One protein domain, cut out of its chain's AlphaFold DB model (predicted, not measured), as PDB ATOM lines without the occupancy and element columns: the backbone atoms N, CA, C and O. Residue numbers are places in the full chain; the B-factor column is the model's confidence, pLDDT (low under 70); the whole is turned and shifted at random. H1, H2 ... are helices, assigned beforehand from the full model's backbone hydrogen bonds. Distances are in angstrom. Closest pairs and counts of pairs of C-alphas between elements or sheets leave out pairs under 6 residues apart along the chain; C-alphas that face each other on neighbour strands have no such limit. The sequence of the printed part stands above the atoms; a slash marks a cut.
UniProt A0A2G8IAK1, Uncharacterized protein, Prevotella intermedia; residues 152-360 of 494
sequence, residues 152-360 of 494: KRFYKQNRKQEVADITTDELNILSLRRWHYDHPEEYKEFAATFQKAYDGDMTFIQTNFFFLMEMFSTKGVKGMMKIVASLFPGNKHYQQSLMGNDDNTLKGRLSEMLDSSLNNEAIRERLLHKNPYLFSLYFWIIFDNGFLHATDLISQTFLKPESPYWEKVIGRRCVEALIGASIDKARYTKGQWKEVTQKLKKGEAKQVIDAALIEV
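AT A GLANCE: This is residues 152 to 360 of the 494 residues of an uncharacterized protein of Prevotella intermedia (UniProt A0A2G8IAK1). A rounded body of short helices, mostly crossed, has at one end the long helix H11, with H10, H13 and H7 packed round it and H12 on H13; at the other end H9 packs with H2 and H3. H4 lies near the middle and runs between H3 and H5, H5 with H6 makes one side, and H1 lies at the outside, reached by a long link. The printed part has 209 residues with thirteen named helices, H1 to H13 in order along the chain, and no named strand; the class is all helix. The whole is compact, with a radius of gyration of the C-alphas of 17.0 A and spans of 46 by 38 by 32 A.

HOW THE PARTS SIT: H11, residues 309 to 328, and H10, residues 290 to 301, form a helical hairpin and touch at a shallow tilt of 10 degrees, opposite ways; their closest C-alphas, of Thr 295 and Val 319, are 5.7 A apart. With H13, residues 348 to 359, they make a bundle, a group of helices packed lengthwise. H11 touches H13 with residues 316 to 324 alone, at a steep tilt of 40 degrees, the same way, closest at the C-alphas of Glu 320 and Ala 356, 5.4 A. H12, residues 334 to 343, forms a helical hairpin with H13, closest at the C-alphas of Thr 341 and Lys 350, 6.0 A. H7, residues 249 to 257, touches H11 at a tilt of 32 degrees, only just shallow, with the C-alphas of Lys 251 and Ala 321 closest at 4.2 A. H5, residues 221 to 231, only just touches H11, with 3 pairs of C-alphas within 8 A, closest at Leu 231 and Ile 314, 5.7 A. H6, residues 236 to 243, touches H5 at a steep tilt of 60 degrees, with the C-alphas of Ser 230 and Tyr 238 closest at 4.2 A. H4, residues 203 to 216, touches H5 with residues 213 to 216 alone, closest at the C-alphas of Met 213 and Met 224, 5.9 A. H3, residues 184 to 198, touches H4 at a steep tilt of 67 degrees, with the C-alphas of Thr 193 and Phe 204 closest at 5.6 A. H9, residues 276 to 287, is about perpendicular to H3, at 74 degrees, and touches it, closest at the C-alphas of Tyr 187 and Ser 280, 5.2 A. H2, residues 173 to 182, touches H9, closest at the C-alphas of Leu 176 and Phe 283, 6.6 A. H8, residues 265 to 271, and H1, residues 152 to 158, touch no helix, but both are near H4. Every O i to N i+4 pair is within hydrogen-bond range in H1, H2, H4 to H11 and H13; in H3 it is 10 of 11 and in H12 5 of 6.

IN THESE COORDINATES: H1 begins at C-alpha 152, at (268.092, 194.367, 132.716). H11 is the longest helix, 28.4 A from C-alpha 309 at (265.375, 220.375, 147.424) to C-alpha 328. H3 is 22.1 A long, H4 19.6 A, H13 16.8 A, H10 16.2 A, H9 15.9 A and H5 15.8 A. H13 ends at C-alpha 359, at (248.749, 227.339, 133.962).

THE WHOLE: The two C-alphas farthest apart are those of Ala 164 and Lys 346, at 49.0 A. The printed part has no cut. The link from H1 to H2, residues 159 to 172, is long; those from H7 to H8 and from H10 to H11 are short, and the others are tight. The mean pLDDT of the printed part is 72.6; 91 residues are under 70, among them 158 to 171, 202 to 250 and 257 to 274.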
ATOM      1  N   LYS A 152     267.764 195.537 133.547       63.09
ATOM      2  CA  LYS A 152     268.092 194.367 132.716       63.09
ATOM      3  C   LYS A 152     267.361 193.102 133.177       63.09
ATOM      4  O   LYS A 152     266.996 192.275 132.336       63.09
ATOM      5  N   ARG A 153     267.171 192.914 134.488       70.81
ATOM      6  CA  ARG A 153     266.383 191.799 135.047       70.81
ATOM      7  C   ARG A 153     264.903 191.967 134.713       70.81
ATOM      8  O   ARG A 153     264.330 191.032 134.155       70.81
ATOM      9  N   PHE A 154     264.347 193.152 134.960       71.75
ATOM     10  CA  PHE A 154     262.983 193.541 134.601       71.75
ATOM     11  C   PHE A 154     262.706 193.270 133.117       71.75
ATOM     12  O   PHE A 154     261.808 192.501 132.784       71.75
ATOM     13  N   TYR A 155     263.553 193.783 132.221       66.75
ATOM     14  CA  TYR A 155     263.411 193.617 130.774       66.75
ATOM     15  C   TYR A 155     263.370 192.138 130.361       66.75
ATOM     16  O   TYR A 155     262.518 191.705 129.587       66.75
ATOM     17  N   LYS A 156     264.265 191.314 130.926       68.75
ATOM     18  CA  LYS A 156     264.295 189.866 130.662       68.75
ATOM     19  C   LYS A 156     263.070 189.126 131.199       68.75
ATOM     20  O   LYS A 156     262.704 188.106 130.620       68.75
ATOM     21  N   GLN A 157     262.512 189.555 132.328       70.50
ATOM     22  CA  GLN A 157     261.330 188.935 132.929       70.50
ATOM     23  C   GLN A 157     260.069 189.305 132.151       70.50
ATOM     24  O   GLN A 157     259.321 188.409 131.772       70.50
ATOM     25  N   ASN A 158     259.895 190.581 131.808       67.00
ATOM     26  CA  ASN A 158     258.742 191.051 131.042       67.00
ATOM     27  C   ASN A 158     258.661 190.449 129.651       67.00
ATOM     28  O   ASN A 158     257.585 190.036 129.237       67.00
ATOM     29  N   ARG A 159     259.796 190.296 128.962       66.00
ATOM     30  CA  ARG A 159     259.813 189.658 127.643       66.00
ATOM     31  C   ARG A 159     259.338 188.193 127.675       66.00
ATOM     32  O   ARG A 159     258.898 187.656 126.669       66.00
ATOM     33  N   LYS A 160     259.424 187.519 128.830       66.25
ATOM     34  CA  LYS A 160     258.885 186.156 129.008       66.25
ATOM     35  C   LYS A 160     257.377 186.133 129.252       66.25
ATOM     36  O   LYS A 160     256.783 185.068 129.134       66.25
ATOM     37  N   GLN A 161     256.794 187.264 129.640       63.91
ATOM     38  CA  GLN A 161     255.364 187.431 129.904       63.91
ATOM     39  C   GLN A 161     254.601 187.951 128.676       63.91
ATOM     40  O   GLN A 161     253.392 188.143 128.752       63.91
ATOM     41  N   GLU A 162     255.289 188.171 127.550       65.38
ATOM     42  CA  GLU A 162     254.661 188.515 126.274       65.38
ATOM     43  C   GLU A 162     253.810 187.331 125.797       65.38
ATOM     44  O   GLU A 162     254.320 186.250 125.487       65.38
ATOM     45  N   VAL A 163     252.491 187.517 125.776       60.91
ATOM     46  CA  VAL A 163     251.538 186.500 125.307       60.91
ATOM     47  C   VAL A 163     251.530 186.496 123.780       60.91
ATOM     48  O   VAL A 163     251.749 187.532 123.186       60.91
ATOM     49  N   ALA A 164     251.295 185.374 123.094       53.25
ATOM     50  CA  ALA A 164     251.384 185.328 121.627       53.25
ATOM     51  C   ALA A 164     250.182 185.945 120.884       53.25
ATOM     52  O   ALA A 164     250.353 186.346 119.735       53.25
ATOM     53  N   ASP A 165     249.015 186.105 121.514       50.81
ATOM     54  CA  ASP A 165     247.778 186.498 120.829       50.81
ATOM     55  C   ASP A 165     247.102 187.703 121.493       50.81
ATOM     56  O   ASP A 165     246.754 187.671 122.669       50.81
ATOM     57  N   ILE A 166     246.877 188.759 120.705       52.19
ATOM     58  CA  ILE A 166     245.827 189.748 120.966       52.19
ATOM     59  C   ILE A 166     244.906 189.700 119.755       52.19
ATOM     60  O   ILE A 166     245.356 189.717 118.613       52.19
ATOM     61  N   THR A 167     243.612 189.613 120.022       50.16
ATOM     62  CA  THR A 167     242.542 189.290 119.075       50.16
ATOM     63  C   THR A 167     242.100 190.452 118.180       50.16
ATOM     64  O   THR A 167     241.075 190.337 117.514       50.16
ATOM     65  N   THR A 168     242.816 191.581 118.136       50.81
ATOM     66  CA  THR A 168     242.403 192.733 117.316       50.81
ATOM     67  C   THR A 168     243.579 193.545 116.784       50.81
ATOM     68  O   THR A 168     244.419 194.024 117.541       50.81
ATOM     69  N   ASP A 169     243.582 193.768 115.467       53.03
ATOM     70  CA  ASP A 169     244.581 194.584 114.773       53.03
ATOM     71  C   ASP A 169     244.500 196.079 115.151       53.03
ATOM     72  O   ASP A 169     245.463 196.810 114.943       53.03
ATOM     73  N   GLU A 170     243.406 196.565 115.752       57.97
ATOM     74  CA  GLU A 170     243.203 197.981 116.100       57.97
ATOM     75  C   GLU A 170     243.156 198.221 117.623       57.97
ATOM     76  O   GLU A 170     242.134 198.031 118.291       57.97
ATOM     77  N   LEU A 171     244.266 198.708 118.187       64.94
ATOM     78  CA  LEU A 171     244.316 199.170 119.574       64.94
ATOM     79  C   LEU A 171     243.718 200.583 119.679       64.94
ATOM     80  O   LEU A 171     244.232 201.528 119.089       64.94
ATOM     81  N   ASN A 172     242.640 200.736 120.444       74.44
ATOM     82  CA  ASN A 172     241.979 202.001 120.753       74.44
ATOM     83  C   ASN A 172     241.434 201.964 122.197       74.44
ATOM     84  O   ASN A 172     241.494 200.938 122.874       74.44
ATOM     85  N   ILE A 173     240.894 203.082 122.695       77.94
ATOM     86  CA  ILE A 173     240.419 203.174 124.091       77.94
ATOM     87  C   ILE A 173     239.328 202.130 124.424       77.94
ATOM     88  O   ILE A 173     239.267 201.657 125.558       77.94
ATOM     89  N   LEU A 174     238.471 201.753 123.466       81.38
ATOM     90  CA  LEU A 174     237.446 200.727 123.689       81.38
ATOM     91  C   LEU A 174     238.028 199.315 123.681       81.38
ATOM     92  O   LEU A 174     237.644 198.530 124.541       81.38
ATOM     93  N   SER A 175     238.975 198.997 122.792       80.25
ATOM     94  CA  SER A 175     239.629 197.682 122.825       80.25
ATOM     95  C   SER A 175     240.510 197.497 124.066       80.25
ATOM     96  O   SER A 175     240.562 196.397 124.607       80.25
ATOM     97  N   LEU A 176     241.094 198.570 124.612       82.00
ATOM     98  CA  LEU A 176     241.722 198.552 125.942       82.00
ATOM     99  C   LEU A 176     240.716 198.208 127.052       82.00
ATOM    100  O   LEU A 176     241.005 197.394 127.928       82.00
ATOM    101  N   ARG A 177     239.528 198.824 127.020       86.81
ATOM    102  CA  ARG A 177     238.464 198.558 127.998       86.81
ATOM    103  C   ARG A 177     237.925 197.130 127.872       86.81
ATOM    104  O   ARG A 177     237.699 196.489 128.893       86.81
ATOM    105  N   ARG A 178     237.784 196.622 126.641       88.19
ATOM    106  CA  ARG A 178     237.446 195.221 126.347       88.19
ATOM    107  C   ARG A 178     238.487 194.270 126.920       88.19
ATOM    108  O   ARG A 178     238.119 193.350 127.635       88.19
ATOM    109  N   TRP A 179     239.770 194.534 126.670       85.69
ATOM    110  CA  TRP A 179     240.849 193.714 127.209       85.69
ATOM    111  C   TRP A 179     240.758 193.603 128.734       85.69
ATOM    112  O   TRP A 179     240.758 192.493 129.250       85.69
ATOM    113  N   HIS A 180     240.588 194.725 129.442       87.94
ATOM    114  CA  HIS A 180     240.420 194.720 130.900       87.94
ATOM    115  C   HIS A 180     239.196 193.905 131.345       87.94
ATOM    116  O   HIS A 180     239.277 193.147 132.306       87.94
ATOM    117  N   TYR A 181     238.066 194.049 130.645       87.94
ATOM    118  CA  TYR A 181     236.849 193.289 130.937       87.94
ATOM    119  C   TYR A 181     237.070 191.772 130.817       87.94
ATOM    120  O   TYR A 181     236.568 191.014 131.644       87.94
ATOM    121  N   ASP A 182     237.845 191.336 129.822       85.25
ATOM    122  CA  ASP A 182     238.133 189.920 129.575       85.25
ATOM    123  C   ASP A 182     239.262 189.358 130.474       85.25
ATOM    124  O   ASP A 182     239.362 188.142 130.628       85.25
ATOM    125  N   HIS A 183     240.081 190.224 131.089       84.62
ATOM    126  CA  HIS A 183     241.277 189.872 131.881       84.62
ATOM    127  C   HIS A 183     241.250 190.495 133.297       84.62
ATOM    128  O   HIS A 183     242.120 191.296 133.663       84.62
ATOM    129  N   PRO A 184     240.229 190.187 134.124       87.12
ATOM    130  CA  PRO A 184     240.048 190.841 135.420       87.12
ATOM    131  C   PRO A 184     241.116 190.462 136.460       87.12
ATOM    132  O   PRO A 184     241.400 191.256 137.360       87.12
ATOM    133  N   GLU A 185     241.710 189.267 136.379       87.25
ATOM    134  CA  GLU A 185     242.703 188.820 137.366       87.25
ATOM    135  C   GLU A 185     244.063 189.498 137.150       87.25
ATOM    136  O   GLU A 185     244.704 189.902 138.120       87.25
ATOM    137  N   GLU A 186     244.460 189.721 135.897       85.12
ATOM    138  CA  GLU A 186     245.673 190.452 135.524       85.12
ATOM    139  C   GLU A 186     245.626 191.890 136.052       85.12
ATOM    140  O   GLU A 186     246.587 192.380 136.654       85.12
ATOM    141  N   TYR A 187     244.476 192.553 135.902       87.44
ATOM    142  CA  TYR A 187     244.294 193.898 136.438       87.44
ATOM    143  C   TYR A 187     244.292 193.925 137.969       87.44
ATOM    144  O   TYR A 187     244.856 194.826 138.593       87.44
ATOM    145  N   LYS A 188     243.683 192.925 138.602       87.62
ATOM    146  CA  LYS A 188     243.643 192.801 140.061       87.62
ATOM    147  C   LYS A 188     245.029 192.566 140.658       87.62
ATOM    148  O   LYS A 188     245.333 193.139 141.704       87.62
ATOM    149  N   GLU A 189     245.881 191.779 140.002       84.94
ATOM    150  CA  GLU A 189     247.286 191.620 140.389       84.94
ATOM    151  C   GLU A 189     248.033 192.957 140.294       84.94
ATOM    152  O   GLU A 189     248.678 193.378 141.261       84.94
ATOM    153  N   PHE A 190     247.864 193.684 139.183       85.25
ATOM    154  CA  PHE A 190     248.409 195.032 139.020       85.25
ATOM    155  C   PHE A 190     247.935 195.982 140.136       85.25
ATOM    156  O   PHE A 190     248.752 196.603 140.821       85.25
ATOM    157  N   ALA A 191     246.629 196.058 140.399       84.81
ATOM    158  CA  ALA A 191     246.072 196.928 141.433       84.81
ATOM    159  C   ALA A 191     246.575 196.559 142.842       84.81
ATOM    160  O   ALA A 191     246.840 197.440 143.663       84.81
ATOM    161  N   ALA A 192     246.781 195.267 143.120       84.31
ATOM    162  CA  ALA A 192     247.360 194.816 144.382       84.31
ATOM    163  C   ALA A 192     248.812 195.285 144.550       84.31
ATOM    164  O   ALA A 192     249.204 195.664 145.655       84.31
ATOM    165  N   THR A 193     249.609 195.303 143.474       78.81
ATOM    166  CA  THR A 193     250.962 195.883 143.528       78.81
ATOM    167  C   THR A 193     250.922 197.386 143.803       78.81
ATOM    168  O   THR A 193     251.703 197.863 144.624       78.81
ATOM    169  N   PHE A 194     249.964 198.120 143.224       77.56
ATOM    170  CA  PHE A 194     249.783 199.546 143.509       77.56
ATOM    171  C   PHE A 194     249.467 199.814 144.978       77.56
ATOM    172  O   PHE A 194     250.067 200.697 145.588       77.56
ATOM    173  N   GLN A 195     248.552 199.044 145.566       77.12
ATOM    174  CA  GLN A 195     248.140 199.265 146.949       77.12
ATOM    175  C   GLN A 195     249.310 199.111 147.929       77.12
ATOM    176  O   GLN A 195     249.441 199.916 148.849       77.12
ATOM    177  N   LYS A 196     250.204 198.142 147.685       78.75
ATOM    178  CA  LYS A 196     251.423 197.944 148.485       78.75
ATOM    179  C   LYS A 196     252.390 199.132 148.406       78.75
ATOM    180  O   LYS A 196     253.147 199.353 149.347       78.75
ATOM    181  N   ALA A 197     252.346 199.926 147.333       73.56
ATOM    182  CA  ALA A 197     253.187 201.115 147.194       73.56
ATOM    183  C   ALA A 197     252.913 202.158 148.286       73.56
ATOM    184  O   ALA A 197     253.840 202.819 148.753       73.56
ATOM    185  N   TYR A 198     251.661 202.273 148.739       66.75
ATOM    186  CA  TYR A 198     251.309 203.138 149.869       66.75
ATOM    187  C   TYR A 198     251.858 202.627 151.204       66.75
ATOM    188  O   TYR A 198     252.122 203.430 152.097       66.75
ATOM    189  N   ASP A 199     252.089 201.320 151.322       72.12
ATOM    190  CA  ASP A 199     252.693 200.693 152.502       72.12
ATOM    191  C   ASP A 199     254.235 200.732 152.464       72.12
ATOM    192  O   ASP A 199     254.902 200.172 153.335       72.12
ATOM    193  N   GLY A 200     254.817 201.414 151.468       63.69
ATOM    194  CA  GLY A 200     256.262 201.584 151.299       63.69
ATOM    195  C   GLY A 200     256.933 200.539 150.403       63.69
ATOM    196  O   GLY A 200     258.158 200.553 150.281       63.69
ATOM    197  N   ASP A 201     256.171 199.650 149.760       71.25
ATOM    198  CA  ASP A 201     256.713 198.706 148.780       71.25
ATOM    199  C   ASP A 201     257.064 199.430 147.469       71.25
ATOM    200  O   ASP A 201     256.209 199.779 146.652       71.25
ATOM    201  N   MET A 202     258.359 199.635 147.243       67.94
ATOM    202  CA  MET A 202     258.856 200.329 146.056       67.94
ATOM    203  C   MET A 202     258.742 199.497 144.773       67.94
ATOM    204  O   MET A 202     258.948 200.052 143.693       67.94
ATOM    205  N   THR A 203     258.367 198.211 144.844       68.19
ATOM    206  CA  THR A 203     258.285 197.315 143.677       68.19
ATOM    207  C   THR A 203     257.365 197.878 142.602       68.19
ATOM    208  O   THR A 203     257.711 197.861 141.421       68.19
ATOM    209  N   PHE A 204     256.210 198.431 142.990       68.69
ATOM    210  CA  PHE A 204     255.290 199.073 142.050       68.69
ATOM    211  C   PHE A 204     255.930 200.289 141.388       68.69
ATOM    212  O   PHE A 204     255.849 200.441 140.174       68.69
ATOM    213  N   ILE A 205     256.585 201.154 142.163       64.62
ATOM    214  CA  ILE A 205     257.229 202.360 141.631       64.62
ATOM    215  C   ILE A 205     258.359 201.974 140.677       64.62
ATOM    216  O   ILE A 205     258.406 202.505 139.575       64.62
ATOM    217  N   GLN A 206     259.218 201.026 141.050       64.19
ATOM    218  CA  GLN A 206     260.329 200.552 140.220       64.19
ATOM    219  C   GLN A 206     259.827 199.904 138.924       64.19
ATOM    220  O   GLN A 206     260.272 200.257 137.833       64.19
ATOM    221  N   THR A 207     258.840 199.014 139.030       66.94
ATOM    222  CA  THR A 207     258.260 198.284 137.895       66.94
ATOM    223  C   THR A 207     257.544 199.243 136.939       66.94
ATOM    224  O   THR A 207     257.798 199.218 135.734       66.94
ATOM    225  N   ASN A 208     256.713 200.159 137.452       66.88
ATOM    226  CA  ASN A 208     256.064 201.180 136.624       66.88
ATOM    227  C   ASN A 208     257.044 202.198 136.072       66.88
ATOM    228  O   ASN A 208     256.861 202.630 134.943       66.88
ATOM    229  N   PHE A 209     258.074 202.586 136.824       64.38
ATOM    230  CA  PHE A 209     259.117 203.455 136.300       64.38
ATOM    231  C   PHE A 209     259.763 202.791 135.091       64.38
ATOM    232  O   PHE A 209     259.814 203.409 134.038       64.38
ATOM    233  N   PHE A 210     260.152 201.520 135.170       65.44
ATOM    234  CA  PHE A 210     260.731 200.832 134.021       65.44
ATOM    235  C   PHE A 210     259.756 200.681 132.844       65.44
ATOM    236  O   PHE A 210     260.174 200.899 131.710       65.44
ATOM    237  N   PHE A 211     258.465 200.419 133.076       66.56
ATOM    238  CA  PHE A 211     257.459 200.391 132.003       66.56
ATOM    239  C   PHE A 211     257.190 201.764 131.381       66.56
ATOM    240  O   PHE A 211     257.125 201.891 130.162       66.56
ATOM    241  N   LEU A 212     257.072 202.813 132.194       63.94
ATOM    242  CA  LEU A 212     256.929 204.194 131.730       63.94
ATOM    243  C   LEU A 212     258.169 204.628 130.952       63.94
ATOM    244  O   LEU A 212     258.062 205.250 129.898       63.94
ATOM    245  N   MET A 213     259.347 204.254 131.442       62.59
ATOM    246  CA  MET A 213     260.609 204.482 130.760       62.59
ATOM    247  C   MET A 213     260.626 203.756 129.425       62.59
ATOM    248  O   MET A 213     260.901 204.408 128.418       62.59
ATOM    249  N   GLU A 214     260.249 202.475 129.371       62.59
ATOM    250  CA  GLU A 214     260.056 201.762 128.110       62.59
ATOM    251  C   GLU A 214     259.095 202.507 127.196       62.59
ATOM    252  O   GLU A 214     259.465 202.783 126.064       62.59
ATOM    253  N   MET A 215     257.927 202.934 127.668       62.53
ATOM    254  CA  MET A 215     256.913 203.615 126.859       62.53
ATOM    255  C   MET A 215     257.380 204.971 126.308       62.53
ATOM    256  O   MET A 215     257.229 205.223 125.112       62.53
ATOM    257  N   PHE A 216     258.020 205.823 127.118       60.53
ATOM    258  CA  PHE A 216     258.479 207.157 126.692       60.53
ATOM    259  C   PHE A 216     259.749 207.136 125.833       60.53
ATOM    260  O   PHE A 216     260.116 208.121 125.180       60.53
ATOM    261  N   SER A 217     260.435 206.001 125.814       60.22
ATOM    262  CA  SER A 217     261.723 205.800 125.173       60.22
ATOM    263  C   SER A 217     261.626 205.560 123.662       60.22
ATOM    264  O   SER A 217     262.100 204.554 123.150       60.22
ATOM    265  N   THR A 218     261.094 206.492 122.869       56.31
ATOM    266  CA  THR A 218     260.990 206.272 121.402       56.31
ATOM    267  C   THR A 218     262.345 206.091 120.682       56.31
ATOM    268  O   THR A 218     262.378 205.853 119.482       56.31
ATOM    269  N   LYS A 219     263.474 206.229 121.400       56.84
ATOM    270  CA  LYS A 219     264.857 205.996 120.939       56.84
ATOM    271  C   LYS A 219     265.652 205.052 121.863       56.84
ATOM    272  O   LYS A 219     266.865 205.209 121.998       56.84
ATOM    273  N   GLY A 220     264.989 204.139 122.573       54.59
ATOM    274  CA  GLY A 220     265.655 203.238 123.521       54.59
ATOM    275  C   GLY A 220     266.308 203.985 124.698       54.59
ATOM    276  O   GLY A 220     265.938 205.120 125.034       54.59
ATOM    277  N   VAL A 221     267.310 203.373 125.329       52.62
ATOM    278  CA  VAL A 221     267.995 203.909 126.524       52.62
ATOM    279  C   VAL A 221     268.467 205.368 126.344       52.62
ATOM    280  O   VAL A 221     268.431 206.156 127.283       52.62
ATOM    281  N   LYS A 222     268.795 205.800 125.119       56.84
ATOM    282  CA  LYS A 222     269.126 207.204 124.810       56.84
ATOM    283  C   LYS A 222     267.959 208.167 125.070       56.84
ATOM    284  O   LYS A 222     268.139 209.226 125.664       56.84
ATOM    285  N   GLY A 223     266.754 207.809 124.627       59.44
ATOM    286  CA  GLY A 223     265.546 208.601 124.879       59.44
ATOM    287  C   GLY A 223     265.198 208.665 126.368       59.44
ATOM    288  O   GLY A 223     264.818 209.726 126.856       59.44
ATOM    289  N   MET A 224     265.404 207.554 127.080       60.31
ATOM    290  CA  MET A 224     265.234 207.448 128.534       60.31
ATOM    291  C   MET A 224     266.146 208.418 129.279       60.31
ATOM    292  O   MET A 224     265.670 209.263 130.035       60.31
ATOM    293  N   MET A 225     267.450 208.340 129.010       60.56
ATOM    294  CA  MET A 225     268.446 209.179 129.672       60.56
ATOM    295  C   MET A 225     268.192 210.660 129.415       60.56
ATOM    296  O   MET A 225     268.318 211.459 130.334       60.56
ATOM    297  N   LYS A 226     267.750 211.034 128.208       64.38
ATOM    298  CA  LYS A 226     267.407 212.425 127.897       64.38
ATOM    299  C   LYS A 226     266.215 212.943 128.712       64.38
ATOM    300  O   LYS A 226     266.252 214.084 129.167       64.38
ATOM    301  N   ILE A 227     265.176 212.124 128.908       65.88
ATOM    302  CA  ILE A 227     264.016 212.488 129.742       65.88
ATOM    303  C   ILE A 227     264.461 212.649 131.192       65.88
ATOM    304  O   ILE A 227     264.218 213.692 131.788       65.88
ATOM    305  N   VAL A 228     265.174 211.661 131.727       64.44
ATOM    306  CA  VAL A 228     265.675 211.679 133.105       64.44
ATOM    307  C   VAL A 228     266.597 212.880 133.336       64.44
ATOM    308  O   VAL A 228     266.385 213.649 134.267       64.44
ATOM    309  N   ALA A 229     267.549 213.133 132.436       65.19
ATOM    310  CA  ALA A 229     268.440 214.288 132.504       65.19
ATOM    311  C   ALA A 229     267.690 215.623 132.460       65.19
ATOM    312  O   ALA A 229     268.069 216.555 133.163       65.19
ATOM    313  N   SER A 230     266.598 215.719 131.697       67.31
ATOM    314  CA  SER A 230     265.780 216.939 131.652       67.31
ATOM    315  C   SER A 230     265.092 217.277 132.982       67.31
ATOM    316  O   SER A 230     264.637 218.408 133.139       67.31
ATOM    317  N   LEU A 231     265.031 216.331 133.930       64.69
ATOM    318  CA  LEU A 231     264.468 216.527 135.268       64.69
ATOM    319  C   LEU A 231     265.517 216.988 136.296       64.69
ATOM    320  O   LEU A 231     265.143 217.540 137.329       64.69
ATOM    321  N   PHE A 232     266.814 216.799 136.021       62.53
ATOM    322  CA  PHE A 232     267.892 217.134 136.954       62.53
ATOM    323  C   PHE A 232     268.418 218.562 136.744       62.53
ATOM    324  O   PHE A 232     268.971 218.856 135.682       62.53
ATOM    325  N   PRO A 233     268.320 219.456 137.745       58.72
ATOM    326  CA  PRO A 233     268.786 220.828 137.604       58.72
ATOM    327  C   PRO A 233     270.301 220.913 137.371       58.72
ATOM    328  O   PRO A 233     271.080 220.166 137.952       58.72
ATOM    329  N   GLY A 234     270.720 221.871 136.538       59.47
ATOM    330  CA  GLY A 234     272.136 222.212 136.339       59.47
ATOM    331  C   GLY A 234     272.813 221.604 135.106       59.47
ATOM    332  O   GLY A 234     273.919 222.024 134.779       59.47
ATOM    333  N   ASN A 235     272.161 220.695 134.372       60.72
ATOM    334  CA  ASN A 235     272.701 220.177 133.108       60.72
ATOM    335  C   ASN A 235     272.117 220.885 131.868       60.72
ATOM    336  O   ASN A 235     271.092 221.572 131.925       60.72
ATOM    337  N   LYS A 236     272.775 220.708 130.713       66.62
ATOM    338  CA  LYS A 236     272.384 221.347 129.444       66.62
ATOM    339  C   LYS A 236     270.987 220.927 128.975       66.62
ATOM    340  O   LYS A 236     270.277 221.757 128.417       66.62
ATOM    341  N   HIS A 237     270.569 219.684 129.219       63.91
ATOM    342  CA  HIS A 237     269.234 219.203 128.849       63.91
ATOM    343  C   HIS A 237     268.135 219.825 129.709       63.91
ATOM    344  O   HIS A 237     267.082 220.155 129.179       63.91
ATOM    345  N   TYR A 238     268.396 220.041 130.997       64.31
ATOM    346  CA  TYR A 238     267.514 220.780 131.893       64.31
ATOM    347  C   TYR A 238     267.391 222.251 131.478       64.31
ATOM    348  O   TYR A 238     266.297 222.791 131.400       64.31
ATOM    349  N   GLN A 239     268.492 222.909 131.110       65.94
ATOM    350  CA  GLN A 239     268.419 224.280 130.586       65.94
ATOM    351  C   GLN A 239     267.673 224.346 129.243       65.94
ATOM    352  O   GLN A 239     266.901 225.267 128.996       65.94
ATOM    353  N   GLN A 240     267.861 223.348 128.377       66.19
ATOM    354  CA  GLN A 240     267.124 223.238 127.119       66.19
ATOM    355  C   GLN A 240     265.633 222.959 127.328       66.19
ATOM    356  O   GLN A 240     264.829 223.493 126.569       66.19
ATOM    357  N   SER A 241     265.251 222.161 128.331       63.91
ATOM    358  CA  SER A 241     263.839 221.916 128.649       63.91
ATOM    359  C   SER A 241     263.160 223.154 129.236       63.91
ATOM    360  O   SER A 241     261.978 223.354 128.995       63.91
ATOM    361  N   LEU A 242     263.907 224.021 129.929       57.53
ATOM    362  CA  LEU A 242     263.419 225.321 130.402       57.53
ATOM    363  C   LEU A 242     263.270 226.376 129.295       57.53
ATOM    364  O   LEU A 242     262.456 227.281 129.436       57.53
ATOM    365  N   MET A 243     264.084 226.305 128.235       53.81
ATOM    366  CA  MET A 243     264.100 227.298 127.147       53.81
ATOM    367  C   MET A 243     263.339 226.863 125.883       53.81
ATOM    368  O   MET A 243     263.225 227.647 124.940       53.81
ATOM    369  N   GLY A 244     262.871 225.616 125.813       50.47
ATOM    370  CA  GLY A 244     262.095 225.100 124.685       50.47
ATOM    371  C   GLY A 244     260.620 225.504 124.753       50.47
ATOM    372  O   GLY A 244     260.079 225.695 125.830       50.47
ATOM    373  N   ASN A 245     259.942 225.565 123.599       46.69
ATOM    374  CA  ASN A 245     258.486 225.793 123.533       46.69
ATOM    375  C   ASN A 245     257.651 224.651 124.160       46.69
ATOM    376  O   ASN A 245     256.452 224.817 124.368       46.69
ATOM    377  N   ASP A 246     258.268 223.498 124.444       51.59
ATOM    378  CA  ASP A 246     257.680 222.429 125.251       51.59
ATOM    379  C   ASP A 246     258.131 222.609 126.707       51.59
ATOM    380  O   ASP A 246     259.141 222.032 127.111       51.59
ATOM    381  N   ASP A 247     257.364 223.372 127.499       57.38
ATOM    382  CA  ASP A 247     257.634 223.725 128.915       57.38
ATOM    383  C   ASP A 247     257.973 222.525 129.833       57.38
ATOM    384  O   ASP A 247     258.443 222.683 130.966       57.38
ATOM    385  N   ASN A 248     257.704 221.297 129.368       65.06
ATOM    386  CA  ASN A 248     258.055 220.052 130.031       65.06
ATOM    387  C   ASN A 248     258.099 218.885 129.016       65.06
ATOM    388  O   ASN A 248     257.065 218.449 128.505       65.06
ATOM    389  N   THR A 249     259.283 218.326 128.743       65.50
ATOM    390  CA  THR A 249     259.448 217.207 127.789       65.50
ATOM    391  C   THR A 249     258.660 215.956 128.201       65.50
ATOM    392  O   THR A 249     258.126 215.258 127.339       65.50
ATOM    393  N   LEU A 250     258.520 215.685 129.506       68.88
ATOM    394  CA  LEU A 250     257.709 214.573 130.014       68.88
ATOM    395  C   LEU A 250     256.218 214.791 129.721       68.88
ATOM    396  O   LEU A 250     255.532 213.850 129.330       68.88
ATOM    397  N   LYS A 251     255.724 216.033 129.830       72.31
ATOM    398  CA  LYS A 251     254.344 216.393 129.460       72.31
ATOM    399  C   LYS A 251     254.078 216.118 127.981       72.31
ATOM    400  O   LYS A 251     253.061 215.509 127.667       72.31
ATOM    401  N   GLY A 252     254.988 216.519 127.090       70.56
ATOM    402  CA  GLY A 252     254.872 216.250 125.652       70.56
ATOM    403  C   GLY A 252     254.776 214.752 125.351       70.56
ATOM    404  O   GLY A 252     253.852 214.314 124.668       70.56
ATOM    405  N   ARG A 253     255.656 213.946 125.959       69.50
ATOM    406  CA  ARG A 253     255.650 212.479 125.820       69.50
ATOM    407  C   ARG A 253     254.388 211.821 126.367       69.50
ATOM    408  O   ARG A 253     253.818 210.956 125.709       69.50
ATOM    409  N   LEU A 254     253.932 212.244 127.544       71.62
ATOM    410  CA  LEU A 254     252.657 211.799 128.101       71.62
ATOM    411  C   LEU A 254     251.497 212.165 127.162       71.62
ATOM    412  O   LEU A 254     250.642 211.329 126.893       71.62
ATOM    413  N   SER A 255     251.480 213.380 126.613       72.25
ATOM    414  CA  SER A 255     250.436 213.814 125.680       72.25
ATOM    415  C   SER A 255     250.434 213.033 124.358       72.25
ATOM    416  O   SER A 255     249.354 212.733 123.849       72.25
ATOM    417  N   GLU A 256     251.602 212.685 123.807       70.12
ATOM    418  CA  GLU A 256     251.724 211.790 122.640       70.12
ATOM    419  C   GLU A 256     251.150 210.400 122.940       70.12
ATOM    420  O   GLU A 256     250.445 209.817 122.119       70.12
ATOM    421  N   MET A 257     251.440 209.886 124.134       67.62
ATOM    422  CA  MET A 257     251.010 208.571 124.589       67.62
ATOM    423  C   MET A 257     249.507 208.471 124.822       67.62
ATOM    424  O   MET A 257     248.931 207.415 124.595       67.62
ATOM    425  N   LEU A 258     248.870 209.546 125.273       68.44
ATOM    426  CA  LEU A 258     247.446 209.591 125.624       68.44
ATOM    427  C   LEU A 258     246.558 210.018 124.453       68.44
ATOM    428  O   LEU A 258     245.371 210.296 124.652       68.44
ATOM    429  N   ASP A 259     247.111 210.142 123.244       68.12
ATOM    430  CA  ASP A 259     246.294 210.424 122.074       68.12
ATOM    431  C   ASP A 259     245.257 209.306 121.913       68.12
ATOM    432  O   ASP A 259     245.593 208.135 121.775       68.12
ATOM    433  N   SER A 260     243.973 209.669 121.949       54.38
ATOM    434  CA  SER A 260     242.857 208.719 121.971       54.38
ATOM    435  C   SER A 260     242.746 207.821 120.742       54.38
ATOM    436  O   SER A 260     241.964 206.872 120.752       54.38
ATOM    437  N   SER A 261     243.487 208.150 119.686       55.50
ATOM    438  CA  SER A 261     243.629 207.316 118.499       55.50
ATOM    439  C   SER A 261     244.675 206.208 118.654       55.50
ATOM    440  O   SER A 261     244.674 205.284 117.854       55.50
ATOM    441  N   LEU A 262     245.570 206.303 119.650       60.50
ATOM    442  CA  LEU A 262     246.761 205.456 119.801       60.50
ATOM    443  C   LEU A 262     247.580 205.340 118.502       60.50
ATOM    444  O   LEU A 262     248.302 204.369 118.291       60.50
ATOM    445  N   ASN A 263     247.507 206.360 117.638       56.41
ATOM    446  CA  ASN A 263     248.140 206.366 116.317       56.41
ATOM    447  C   ASN A 263     249.673 206.443 116.365       56.41
ATOM    448  O   ASN A 263     250.319 206.384 115.320       56.41
ATOM    449  N   ASN A 264     250.274 206.613 117.545       63.50
ATOM    450  CA  ASN A 264     251.721 206.580 117.677       63.50
ATOM    451  C   ASN A 264     252.202 205.132 117.523       63.50
ATOM    452  O   ASN A 264     252.082 204.335 118.449       63.50
ATOM    453  N   GLU A 265     252.748 204.814 116.351       61.84
ATOM    454  CA  GLU A 265     253.181 203.468 115.970       61.84
ATOM    455  C   GLU A 265     254.174 202.855 116.962       61.84
ATOM    456  O   GLU A 265     254.032 201.690 117.295       61.84
ATOM    457  N   ALA A 266     255.093 203.640 117.539       60.81
ATOM    458  CA  ALA A 266     256.045 203.137 118.533       60.81
ATOM    459  C   ALA A 266     255.371 202.769 119.866       60.81
ATOM    460  O   ALA A 266     255.790 201.842 120.554       60.81
ATOM    461  N   ILE A 267     254.326 203.503 120.254       64.06
ATOM    462  CA  ILE A 267     253.547 203.216 121.466       64.06
ATOM    463  C   ILE A 267     252.599 202.052 121.201       64.06
ATOM    464  O   ILE A 267     252.466 201.172 122.044       64.06
ATOM    465  N   ARG A 268     252.004 202.003 120.006       65.12
ATOM    466  CA  ARG A 268     251.186 200.889 119.543       65.12
ATOM    467  C   ARG A 268     252.009 199.610 119.479       65.12
ATOM    468  O   ARG A 268     251.590 198.651 120.091       65.12
ATOM    469  N   GLU A 269     253.180 199.592 118.850       63.72
ATOM    470  CA  GLU A 269     254.089 198.436 118.795       63.72
ATOM    471  C   GLU A 269     254.445 197.930 120.201       63.72
ATOM    472  O   GLU A 269     254.412 196.731 120.459       63.72
ATOM    473  N   ARG A 270     254.668 198.847 121.150       64.69
ATOM    474  CA  ARG A 270     254.968 198.506 122.549       64.69
ATOM    475  C   ARG A 270     253.788 197.959 123.328       64.69
ATOM    476  O   ARG A 270     253.942 196.983 124.052       64.69
ATOM    477  N   LEU A 271     252.612 198.554 123.165       63.72
ATOM    478  CA  LEU A 271     251.370 198.002 123.705       63.72
ATOM    479  C   LEU A 271     251.036 196.663 123.012       63.72
ATOM    480  O   LEU A 271     250.538 195.742 123.648       63.72
ATOM    481  N   LEU A 272     251.404 196.506 121.739       58.72
ATOM    482  CA  LEU A 272     251.290 195.280 120.947       58.72
ATOM    483  C   LEU A 272     252.366 194.230 121.267       58.72
ATOM    484  O   LEU A 272     252.251 193.127 120.741       58.72
ATOM    485  N   HIS A 273     253.356 194.503 122.132       56.59
ATOM    486  CA  HIS A 273     254.247 193.472 122.694       56.59
ATOM    487  C   HIS A 273     253.556 192.612 123.766       56.59
ATOM    488  O   HIS A 273     254.174 191.726 124.341       56.59
ATOM    489  N   LYS A 274     252.240 192.780 123.974       64.75
ATOM    490  CA  LYS A 274     251.381 191.763 124.612       64.75
ATOM    491  C   LYS A 274     251.729 191.500 126.077       64.75
ATOM    492  O   LYS A 274     251.623 190.370 126.546       64.75
ATOM    493  N   ASN A 275     252.131 192.551 126.797       71.25
ATOM    494  CA  ASN A 275     252.381 192.500 128.234       71.25
ATOM    495  C   ASN A 275     251.112 192.922 129.016       71.25
ATOM    496  O   ASN A 275     250.753 194.104 128.977       71.25
ATOM    497  N   PRO A 276     250.448 192.007 129.753       77.12
ATOM    498  CA  PRO A 276     249.245 192.311 130.538       77.12
ATOM    499  C   PRO A 276     249.409 193.451 131.549       77.12
ATOM    500  O   PRO A 276     248.470 194.205 131.816       77.12
ATOM    501  N   TYR A 277     250.616 193.625 132.089       78.12
ATOM    502  CA  TYR A 277     250.913 194.706 133.019       78.12
ATOM    503  C   TYR A 277     250.827 196.074 132.331       78.12
ATOM    504  O   TYR A 277     250.275 197.014 132.896       78.12
ATOM    505  N   LEU A 278     251.320 196.193 131.093       76.69
ATOM    506  CA  LEU A 278     251.238 197.440 130.324       76.69
ATOM    507  C   LEU A 278     249.794 197.825 130.006       76.69
ATOM    508  O   LEU A 278     249.429 198.991 130.151       76.69
ATOM    509  N   PHE A 279     248.966 196.852 129.623       78.81
ATOM    510  CA  PHE A 279     247.536 197.085 129.432       78.81
ATOM    511  C   PHE A 279     246.862 197.524 130.731       78.81
ATOM    512  O   PHE A 279     246.100 198.489 130.724       78.81
ATOM    513  N   SER A 280     247.198 196.881 131.849       84.31
ATOM    514  CA  SER A 280     246.680 197.233 133.174       84.31
ATOM    515  C   SER A 280     247.078 198.650 133.594       84.31
ATOM    516  O   SER A 280     246.221 199.434 133.996       84.31
ATOM    517  N   LEU A 281     248.348 199.027 133.415       81.12
ATOM    518  CA  LEU A 281     248.841 200.382 133.669       81.12
ATOM    519  C   LEU A 281     248.107 201.412 132.806       81.12
ATOM    520  O   LEU A 281     247.659 202.447 133.300       81.12
ATOM    521  N   TYR A 282     247.969 201.134 131.511       80.38
ATOM    522  CA  TYR A 282     247.343 202.059 130.576       80.38
ATOM    523  C   TYR A 282     245.835 202.207 130.844       80.38
ATOM    524  O   TYR A 282     245.306 203.322 130.825       80.38
ATOM    525  N   PHE A 283     245.159 201.107 131.184       84.25
ATOM    526  CA  PHE A 283     243.775 201.112 131.654       84.25
ATOM    527  C   PHE A 283     243.632 201.951 132.927       84.25
ATOM    528  O   PHE A 283     242.813 202.868 132.962       84.25
ATOM    529  N   TRP A 284     244.476 201.709 133.931       85.88
ATOM    530  CA  TRP A 284     244.451 202.417 135.209       85.88
ATOM    531  C   TRP A 284     244.617 203.934 135.048       85.88
ATOM    532  O   TRP A 284     243.872 204.724 135.634       85.88
ATOM    533  N   ILE A 285     245.549 204.355 134.187       81.19
ATOM    534  CA  ILE A 285     245.787 205.763 133.846       81.19
ATOM    535  C   ILE A 285     244.519 206.432 133.280       81.19
ATOM    536  O   ILE A 285     244.195 207.570 133.652       81.19
ATOM    537  N   ILE A 286     243.805 205.745 132.384       78.38
ATOM    538  CA  ILE A 286     242.676 206.305 131.624       78.38
ATOM    539  C   ILE A 286     241.350 206.208 132.386       78.38
ATOM    540  O   ILE A 286     240.582 207.173 132.387       78.38
ATOM    541  N   PHE A 287     241.061 205.059 132.991       81.25
ATOM    542  CA  PHE A 287     239.740 204.728 133.524       81.25
ATOM    543  C   PHE A 287     239.660 204.810 135.051       81.25
ATOM    544  O   PHE A 287     238.647 205.291 135.560       81.25
ATOM    545  N   ASP A 288     240.742 204.486 135.762       84.06
ATOM    546  CA  ASP A 288     240.727 204.318 137.222       84.06
ATOM    547  C   ASP A 288     241.547 205.387 137.949       84.06
ATOM    548  O   ASP A 288     242.277 205.123 138.899       84.06
ATOM    549  N   ASN A 289     241.407 206.642 137.519       82.94
ATOM    550  CA  ASN A 289     242.004 207.797 138.196       82.94
ATOM    551  C   ASN A 289     243.542 207.742 138.336       82.94
ATOM    552  O   ASN A 289     244.103 208.437 139.189       82.94
ATOM    553  N   GLY A 290     244.243 206.972 137.498       82.50
ATOM    554  CA  GLY A 290     245.679 206.730 137.645       82.50
ATOM    555  C   GLY A 290     246.547 207.992 137.672       82.50
ATOM    556  O   GLY A 290     247.540 208.036 138.390       82.50
ATOM    557  N   PHE A 291     246.147 209.080 137.002       83.31
ATOM    558  CA  PHE A 291     246.852 210.367 137.116       83.31
ATOM    559  C   PHE A 291     246.780 210.983 138.517       83.31
ATOM    560  O   PHE A 291     247.778 211.517 139.010       83.31
ATOM    561  N   LEU A 292     245.603 210.922 139.149       83.00
ATOM    562  CA  LEU A 292     245.393 211.438 140.503       83.00
ATOM    563  C   LEU A 292     246.193 210.596 141.494       83.00
ATOM    564  O   LEU A 292     246.915 211.140 142.323       83.00
ATOM    565  N   HIS A 293     246.119 209.278 141.343       82.88
ATOM    566  CA  HIS A 293     246.850 208.325 142.162       82.88
ATOM    567  C   HIS A 293     248.374 208.448 142.026       82.88
ATOM    568  O   HIS A 293     249.076 208.491 143.033       82.88
ATOM    569  N   ALA A 294     248.900 208.575 140.805       82.19
ATOM    570  CA  ALA A 294     250.328 208.801 140.578       82.19
ATOM    571  C   ALA A 294     250.795 210.132 141.187       82.19
ATOM    572  O   ALA A 294     251.871 210.206 141.774       82.19
ATOM    573  N   THR A 295     249.973 211.181 141.093       82.31
ATOM    574  CA  THR A 295     250.287 212.484 141.696       82.31
ATOM    575  C   THR A 295     250.276 212.432 143.217       82.31
ATOM    576  O   THR A 295     251.140 213.041 143.847       82.31
ATOM    577  N   ASP A 296     249.337 211.700 143.813       82.56
ATOM    578  CA  ASP A 296     249.300 211.478 145.258       82.56
ATOM    579  C   ASP A 296     250.549 210.720 145.729       82.56
ATOM    580  O   ASP A 296     251.248 211.179 146.633       82.56
ATOM    581  N   LEU A 297     250.926 209.646 145.031       79.12
ATOM    582  CA  LEU A 297     252.136 208.884 145.336       79.12
ATOM    583  C   LEU A 297     253.406 209.744 145.232       79.12
ATOM    584  O   LEU A 297     254.234 209.733 146.143       79.12
ATOM    585  N   ILE A 298     253.549 210.546 144.170       80.25
ATOM    586  CA  ILE A 298     254.673 211.488 144.008       80.25
ATOM    587  C   ILE A 298     254.670 212.538 145.122       80.25
ATOM    588  O   ILE A 298     255.720 212.898 145.652       80.25
ATOM    589  N   SER A 299     253.490 213.008 145.518       83.00
ATOM    590  CA  SER A 299     253.349 213.983 146.598       83.00
ATOM    591  C   SER A 299     253.814 213.419 147.941       83.00
ATOM    592  O   SER A 299     254.478 214.113 148.708       83.00
ATOM    593  N   GLN A 300     253.507 212.149 148.206       79.00
ATOM    594  CA  GLN A 300     253.891 211.439 149.425       79.00
ATOM    595  C   GLN A 300     255.345 210.944 149.418       79.00
ATOM    596  O   GLN A 300     255.843 210.521 150.459       79.00
ATOM    597  N   THR A 301     256.041 210.989 148.282       74.81
ATOM    598  CA  THR A 301     257.432 210.520 148.154       74.81
ATOM    599  C   THR A 301     258.409 211.679 147.978       74.81
ATOM    600  O   THR A 301     259.295 211.843 148.808       74.81
ATOM    601  N   PHE A 302     258.203 212.533 146.973       77.06
ATOM    602  CA  PHE A 302     259.135 213.603 146.587       77.06
ATOM    603  C   PHE A 302     258.796 214.982 147.170       77.06
ATOM    604  O   PHE A 302     259.664 215.847 147.260       77.06
ATOM    605  N   LEU A 303     257.529 215.228 147.527       83.38
ATOM    606  CA  LEU A 303     257.049 216.554 147.956       83.38
ATOM    607  C   LEU A 303     256.798 216.649 149.465       83.38
ATOM    608  O   LEU A 303     256.067 217.534 149.929       83.38
ATOM    609  N   LYS A 304     257.415 215.760 150.246       84.31
ATOM    610  CA  LYS A 304     257.360 215.822 151.705       84.31
ATOM    611  C   LYS A 304     258.130 217.041 152.227       84.31
ATOM    612  O   LYS A 304     259.119 217.452 151.615       84.31
ATOM    613  N   PRO A 305     257.727 217.633 153.366       82.69
ATOM    614  CA  PRO A 305     258.469 218.733 153.988       82.69
ATOM    615  C   PRO A 305     259.959 218.423 154.185       82.69
ATOM    616  O   PRO A 305     260.798 219.288 153.935       82.69
ATOM    617  N   GLU A 306     260.274 217.187 154.556       83.44
ATOM    618  CA  GLU A 306     261.615 216.663 154.810       83.44
ATOM    619  C   GLU A 306     262.413 216.294 153.549       83.44
ATOM    620  O   GLU A 306     263.628 216.134 153.648       83.44
ATOM    621  N   SER A 307     261.785 216.204 152.370       76.62
ATOM    622  CA  SER A 307     262.498 215.838 151.140       76.62
ATOM    623  C   SER A 307     263.566 216.884 150.772       76.62
ATOM    624  O   SER A 307     263.310 218.098 150.879       76.62
ATOM    625  N   PRO A 308     264.751 216.453 150.299       72.81
ATOM    626  CA  PRO A 308     265.758 217.317 149.700       72.81
ATOM    627  C   PRO A 308     265.194 218.230 148.606       72.81
ATOM    628  O   PRO A 308     264.237 217.901 147.905       72.81
ATOM    629  N   TYR A 309     265.820 219.394 148.419       71.50
ATOM    630  CA  TYR A 309     265.375 220.375 147.424       71.50
ATOM    631  C   TYR A 309     265.324 219.797 146.001       71.50
ATOM    632  O   TYR A 309     264.360 220.029 145.277       71.50
ATOM    633  N   TRP A 310     266.335 219.022 145.607       60.38
ATOM    634  CA  TRP A 310     266.404 218.446 144.265       60.38
ATOM    635  C   TRP A 310     265.288 217.415 144.017       60.38
ATOM    636  O   TRP A 310     264.698 217.419 142.938       60.38
ATOM    637  N   GLU A 311     264.920 216.610 145.021       68.06
ATOM    638  CA  GLU A 311     263.777 215.688 144.944       68.06
ATOM    639  C   GLU A 311     262.466 216.447 144.756       68.06
ATOM    640  O   GLU A 311     261.659 216.095 143.895       68.06
ATOM    641  N   LYS A 312     262.279 217.544 145.501       75.56
ATOM    642  CA  LYS A 312     261.094 218.403 145.371       75.56
ATOM    643  C   LYS A 312     260.969 219.007 143.976       75.56
ATOM    644  O   LYS A 312     259.863 219.093 143.443       75.56
ATOM    645  N   VAL A 313     262.090 219.400 143.364       72.06
ATOM    646  CA  VAL A 313     262.120 219.917 141.985       72.06
ATOM    647  C   VAL A 313     261.667 218.846 140.987       72.06
ATOM    648  O   VAL A 313     260.833 219.140 140.128       72.06
ATOM    649  N   ILE A 314     262.148 217.606 141.125       69.62
ATOM    650  CA  ILE A 314     261.722 216.479 140.278       69.62
ATOM    651  C   ILE A 314     260.232 216.195 140.482       69.62
ATOM    652  O   ILE A 314     259.471 216.157 139.514       69.62
ATOM    653  N   GLY A 315     259.797 216.063 141.738       76.06
ATOM    654  CA  GLY A 315     258.400 215.820 142.087       76.06
ATOM    655  C   GLY A 315     257.471 216.877 141.491       76.06
ATOM    656  O   GLY A 315     256.462 216.533 140.876       76.06
ATOM    657  N   ARG A 316     257.851 218.159 141.579       83.69
ATOM    658  CA  ARG A 316     257.103 219.279 140.997       83.69
ATOM    659  C   ARG A 316     256.920 219.106 139.489       83.69
ATOM    660  O   ARG A 316     255.790 219.153 139.005       83.69
ATOM    661  N   ARG A 317     258.005 218.828 138.761       76.06
ATOM    662  CA  ARG A 317     257.972 218.644 137.301       76.06
ATOM    663  C   ARG A 317     257.129 217.448 136.877       76.06
ATOM    664  O   ARG A 317     256.437 217.525 135.860       76.06
ATOM    665  N   CYS A 318     257.154 216.360 137.641       78.94
ATOM    666  CA  CYS A 318     256.311 215.201 137.370       78.94
ATOM    667  C   CYS A 318     254.826 215.522 137.583       78.94
ATOM    668  O   CYS A 318     254.013 215.221 136.713       78.94
ATOM    669  N   VAL A 319     254.467 216.183 138.688       84.38
ATOM    670  CA  VAL A 319     253.075 216.583 138.963       84.38
ATOM    671  C   VAL A 319     252.549 217.549 137.897       84.38
ATOM    672  O   VAL A 319     251.451 217.353 137.377       84.38
ATOM    673  N   GLU A 320     253.344 218.544 137.497       84.75
ATOM    674  CA  GLU A 320     253.007 219.462 136.401       84.75
ATOM    675  C   GLU A 320     252.756 218.712 135.082       84.75
ATOM    676  O   GLU A 320     251.779 218.991 134.377       84.75
ATOM    677  N   ALA A 321     253.596 217.721 134.758       81.56
ATOM    678  CA  ALA A 321     253.438 216.902 133.560       81.56
ATOM    679  C   ALA A 321     252.163 216.047 133.598       81.56
ATOM    680  O   ALA A 321     251.426 216.007 132.612       81.56
ATOM    681  N   LEU A 322     251.879 215.408 134.737       85.25
ATOM    682  CA  LEU A 322     250.688 214.582 134.948       85.25
ATOM    683  C   LEU A 322     249.400 215.411 134.843       85.25
ATOM    684  O   LEU A 322     248.467 215.024 134.140       85.25
ATOM    685  N   ILE A 323     249.344 216.584 135.475       86.06
ATOM    686  CA  ILE A 323     248.183 217.484 135.388       86.06
ATOM    687  C   ILE A 323     248.024 218.008 133.959       86.06
ATOM    688  O   ILE A 323     246.927 217.963 133.398       86.06
ATOM    689  N   GLY A 324     249.122 218.453 133.345       83.44
ATOM    690  CA  GLY A 324     249.131 218.953 131.978       83.44
ATOM    691  C   GLY A 324     248.613 217.926 130.977       83.44
ATOM    692  O   GLY A 324     247.678 218.217 130.234       83.44
ATOM    693  N   ALA A 325     249.173 216.718 130.987       79.81
ATOM    694  CA  ALA A 325     248.791 215.655 130.067       79.81
ATOM    695  C   ALA A 325     247.394 215.088 130.368       79.81
ATOM    696  O   ALA A 325     246.645 214.759 129.445       79.81
ATOM    697  N   SER A 326     246.998 215.018 131.645       81.62
ATOM    698  CA  SER A 326     245.674 214.506 132.009       81.62
ATOM    699  C   SER A 326     244.538 215.422 131.554       81.62
ATOM    700  O   SER A 326     243.528 214.932 131.048       81.62
ATOM    701  N   ILE A 327     244.703 216.741 131.675       81.12
ATOM    702  CA  ILE A 327     243.711 217.724 131.217       81.12
ATOM    703  C   ILE A 327     243.749 217.871 129.694       81.12
ATOM    704  O   ILE A 327     242.699 218.001 129.059       81.12
ATOM    705  N   ASP A 328     244.942 217.838 129.096       76.00
ATOM    706  CA  ASP A 328     245.094 217.989 127.652       76.00
ATOM    707  C   ASP A 328     244.603 216.744 126.897       76.00
ATOM    708  O   ASP A 328     243.826 216.850 125.952       76.00
ATOM    709  N   LYS A 329     244.991 215.537 127.311       72.19
ATOM    710  CA  LYS A 329     244.793 214.320 126.505       72.19
ATOM    711  C   LYS A 329     244.022 213.212 127.220       72.19
ATOM    712  O   LYS A 329     243.178 212.585 126.581       72.19
ATOM    713  N   ALA A 330     244.191 213.036 128.535       63.97
ATOM    714  CA  ALA A 330     243.474 211.996 129.295       63.97
ATOM    715  C   ALA A 330     242.082 212.404 129.812       63.97
ATOM    716  O   ALA A 330     241.450 211.649 130.543       63.97
ATOM    717  N   ARG A 331     241.568 213.575 129.401       71.56
ATOM    718  CA  ARG A 331     240.177 214.022 129.628       71.56
ATOM    719  C   ARG A 331     239.797 214.262 131.096       71.56
ATOM    720  O   ARG A 331     238.606 214.278 131.417       71.56
ATOM    721  N   TYR A 332     240.777 214.489 131.968       77.81
ATOM    722  CA  TYR A 332     240.532 214.930 133.341       77.81
ATOM    723  C   TYR A 332     240.080 216.388 133.340       77.81
ATOM    724  O   TYR A 332     240.530 217.216 132.546       77.81
ATOM    725  N   THR A 333     239.183 216.726 134.257       79.94
ATOM    726  CA  THR A 333     238.736 218.104 134.446       79.94
ATOM    727  C   THR A 333     239.535 218.788 135.547       79.94
ATOM    728  O   THR A 333     239.968 218.160 136.513       79.94
ATOM    729  N   LYS A 334     239.639 220.121 135.472       85.06
ATOM    730  CA  LYS A 334     240.129 220.916 136.609       85.06
ATOM    731  C   LYS A 334     239.291 220.686 137.877       85.06
ATOM    732  O   LYS A 334     239.813 220.856 138.968       85.06
ATOM    733  N   GLY A 335     238.007 220.330 137.740       83.12
ATOM    734  CA  GLY A 335     237.119 220.013 138.864       83.12
ATOM    735  C   GLY A 335     237.569 218.768 139.629       83.12
ATOM    736  O   GLY A 335     237.796 218.860 140.829       83.12
ATOM    737  N   GLN A 336     237.807 217.660 138.919       84.50
ATOM    738  CA  GLN A 336     238.322 216.416 139.511       84.50
ATOM    739  C   GLN A 336     239.644 216.643 140.254       84.50
ATOM    740  O   GLN A 336     239.811 216.200 141.387       84.50
ATOM    741  N   TRP A 337     240.564 217.398 139.649       87.00
ATOM    742  CA  TRP A 337     241.813 217.761 140.313       87.00
ATOM    743  C   TRP A 337     241.581 218.599 141.574       87.00
ATOM    744  O   TRP A 337     242.154 218.299 142.614       87.00
ATOM    745  N   LYS A 338     240.692 219.599 141.523       84.88
ATOM    746  CA  LYS A 338     240.360 220.433 142.689       84.88
ATOM    747  C   LYS A 338     239.768 219.632 143.847       84.88
ATOM    748  O   LYS A 338     240.083 219.947 144.990       84.88
ATOM    749  N   GLU A 339     238.947 218.617 143.584       83.94
ATOM    750  CA  GLU A 339     238.410 217.739 144.634       83.94
ATOM    751  C   GLU A 339     239.523 217.001 145.385       83.94
ATOM    752  O   GLU A 339     239.479 216.891 146.612       83.94
ATOM    753  N   VAL A 340     240.554 216.543 144.669       77.12
ATOM    754  CA  VAL A 340     241.742 215.933 145.282       77.12
ATOM    755  C   VAL A 340     242.556 216.982 146.041       77.12
ATOM    756  O   VAL A 340     242.849 216.796 147.221       77.12
ATOM    757  N   THR A 341     242.836 218.138 145.433       81.19
ATOM    758  CA  THR A 341     243.610 219.222 146.064       81.19
ATOM    759  C   THR A 341     242.961 219.776 147.336       81.19
ATOM    760  O   THR A 341     243.645 220.210 148.270       81.19
ATOM    761  N   GLN A 342     241.629 219.764 147.411       82.12
ATOM    762  CA  GLN A 342     240.889 220.178 148.603       82.12
ATOM    763  C   GLN A 342     241.125 219.244 149.791       82.12
ATOM    764  O   GLN A 342     241.210 219.730 150.920       82.12
ATOM    765  N   LYS A 343     241.285 217.939 149.542       79.44
ATOM    766  CA  LYS A 343     241.550 216.924 150.574       79.44
ATOM    767  C   LYS A 343     242.997 216.960 151.080       79.44
ATOM    768  O   LYS A 343     243.266 216.499 152.187       79.44
ATOM    769  N   LEU A 344     243.921 217.545 150.313       77.88
ATOM    770  CA  LEU A 344     245.319 217.691 150.717       77.88
ATOM    771  C   LEU A 344     245.495 218.749 151.818       77.88
ATOM    772  O   LEU A 344     244.975 219.874 151.740       77.88
ATOM    773  N   LYS A 345     246.311 218.405 152.825       76.00
ATOM    774  CA  LYS A 345     246.814 219.363 153.822       76.00
ATOM    775  C   LYS A 345     247.610 220.469 153.114       76.00
ATOM    776  O   LYS A 345     248.184 220.259 152.048       76.00
ATOM    777  N   LYS A 346     247.650 221.670 153.704       76.00
ATOM    778  CA  LYS A 346     248.510 222.752 153.195       76.00
ATOM    779  C   LYS A 346     249.972 222.279 153.216       76.00
ATOM    780  O   LYS A 346     250.441 221.833 154.258       76.00
ATOM    781  N   GLY A 347     250.659 222.373 152.080       81.06
ATOM    782  CA  GLY A 347     252.032 221.897 151.887       81.06
ATOM    783  C   GLY A 347     252.475 222.030 150.426       81.06
ATOM    784  O   GLY A 347     251.687 222.487 149.594       81.06
ATOM    785  N   GLU A 348     253.713 221.626 150.122       82.56
ATOM    786  CA  GLU A 348     254.334 221.751 148.789       82.56
ATOM    787  C   GLU A 348     253.471 221.105 147.695       82.56
ATOM    788  O   GLU A 348     253.131 221.756 146.712       82.56
ATOM    789  N   ALA A 349     253.011 219.868 147.915       84.56
ATOM    790  CA  ALA A 349     252.143 219.142 146.987       84.56
ATOM    791  C   ALA A 349     250.901 219.943 146.562       84.56
ATOM    792  O   ALA A 349     250.596 220.059 145.378       84.56
ATOM    793  N   LYS A 350     250.214 220.563 147.528       88.06
ATOM    794  CA  LYS A 350     249.030 221.384 147.257       88.06
ATOM    795  C   LYS A 350     249.373 222.608 146.405       88.06
ATOM    796  O   LYS A 350     248.656 222.899 145.455       88.06
ATOM    797  N   GLN A 351     250.471 223.291 146.727       88.00
ATOM    798  CA  GLN A 351     250.919 224.478 145.993       88.00
ATOM    799  C   GLN A 351     251.299 224.148 144.549       88.00
ATOM    800  O   GLN A 351     250.932 224.889 143.640       88.00
ATOM    801  N   VAL A 352     252.000 223.030 144.338       87.00
ATOM    802  CA  VAL A 352     252.374 222.545 143.003       87.00
ATOM    803  C   VAL A 352     251.129 222.254 142.168       87.00
ATOM    804  O   VAL A 352     251.025 222.731 141.041       87.00
ATOM    805  N   ILE A 353     250.163 221.513 142.723       87.69
ATOM    806  CA  ILE A 353     248.931 221.170 142.003       87.69
ATOM    807  C   ILE A 353     248.123 222.435 141.680       87.69
ATOM    808  O   ILE A 353     247.675 222.598 140.546       87.69
ATOM    809  N   ASP A 354     247.959 223.351 142.641       88.75
ATOM    810  CA  ASP A 354     247.240 224.613 142.425       88.75
ATOM    811  C   ASP A 354     247.903 225.466 141.327       88.75
ATOM    812  O   ASP A 354     247.204 225.981 140.452       88.75
ATOM    813  N   ALA A 355     249.236 225.567 141.324       87.31
ATOM    814  CA  ALA A 355     249.989 226.287 140.298       87.31
ATOM    815  C   ALA A 355     249.814 225.655 138.907       87.31
ATOM    816  O   ALA A 355     249.400 226.338 137.968       87.31
ATOM    817  N   ALA A 356     250.011 224.339 138.790       87.12
ATOM    818  CA  ALA A 356     249.832 223.618 137.531       87.12
ATOM    819  C   ALA A 356     248.399 223.769 136.979       87.12
ATOM    820  O   ALA A 356     248.189 223.937 135.777       87.12
ATOM    821  N   LEU A 357     247.384 223.772 137.850       87.75
ATOM    822  CA  LEU A 357     245.992 223.985 137.447       87.75
ATOM    823  C   LEU A 357     245.703 225.408 136.962       87.75
ATOM    824  O   LEU A 357     244.760 225.586 136.181       87.75
ATOM    825  N   ILE A 358     246.446 226.417 137.418       85.75
ATOM    826  CA  ILE A 358     246.327 227.792 136.916       85.75
ATOM    827  C   ILE A 358     246.864 227.862 135.483       85.75
ATOM    828  O   ILE A 358     246.178 228.394 134.609       85.75
ATOM    829  N   GLU A 359     248.030 227.267 135.240       82.38
ATOM    830  CA  GLU A 359     248.749 227.339 133.962       82.38
ATOM    831  C   GLU A 359     248.089 226.532 132.840       82.38
ATOM    832  O   GLU A 359     248.040 226.968 131.689       82.38
ATOM    833  N   VAL A 360     247.540 225.356 133.150       81.94
ATOM    834  CA  VAL A 360     246.963 224.490 132.117       81.94
ATOM    835  C   VAL A 360     245.674 225.097 131.567       81.94
ATOM    836  O   VAL A 360     244.707 225.319 132.298       81.94
TER     837      VAL A 360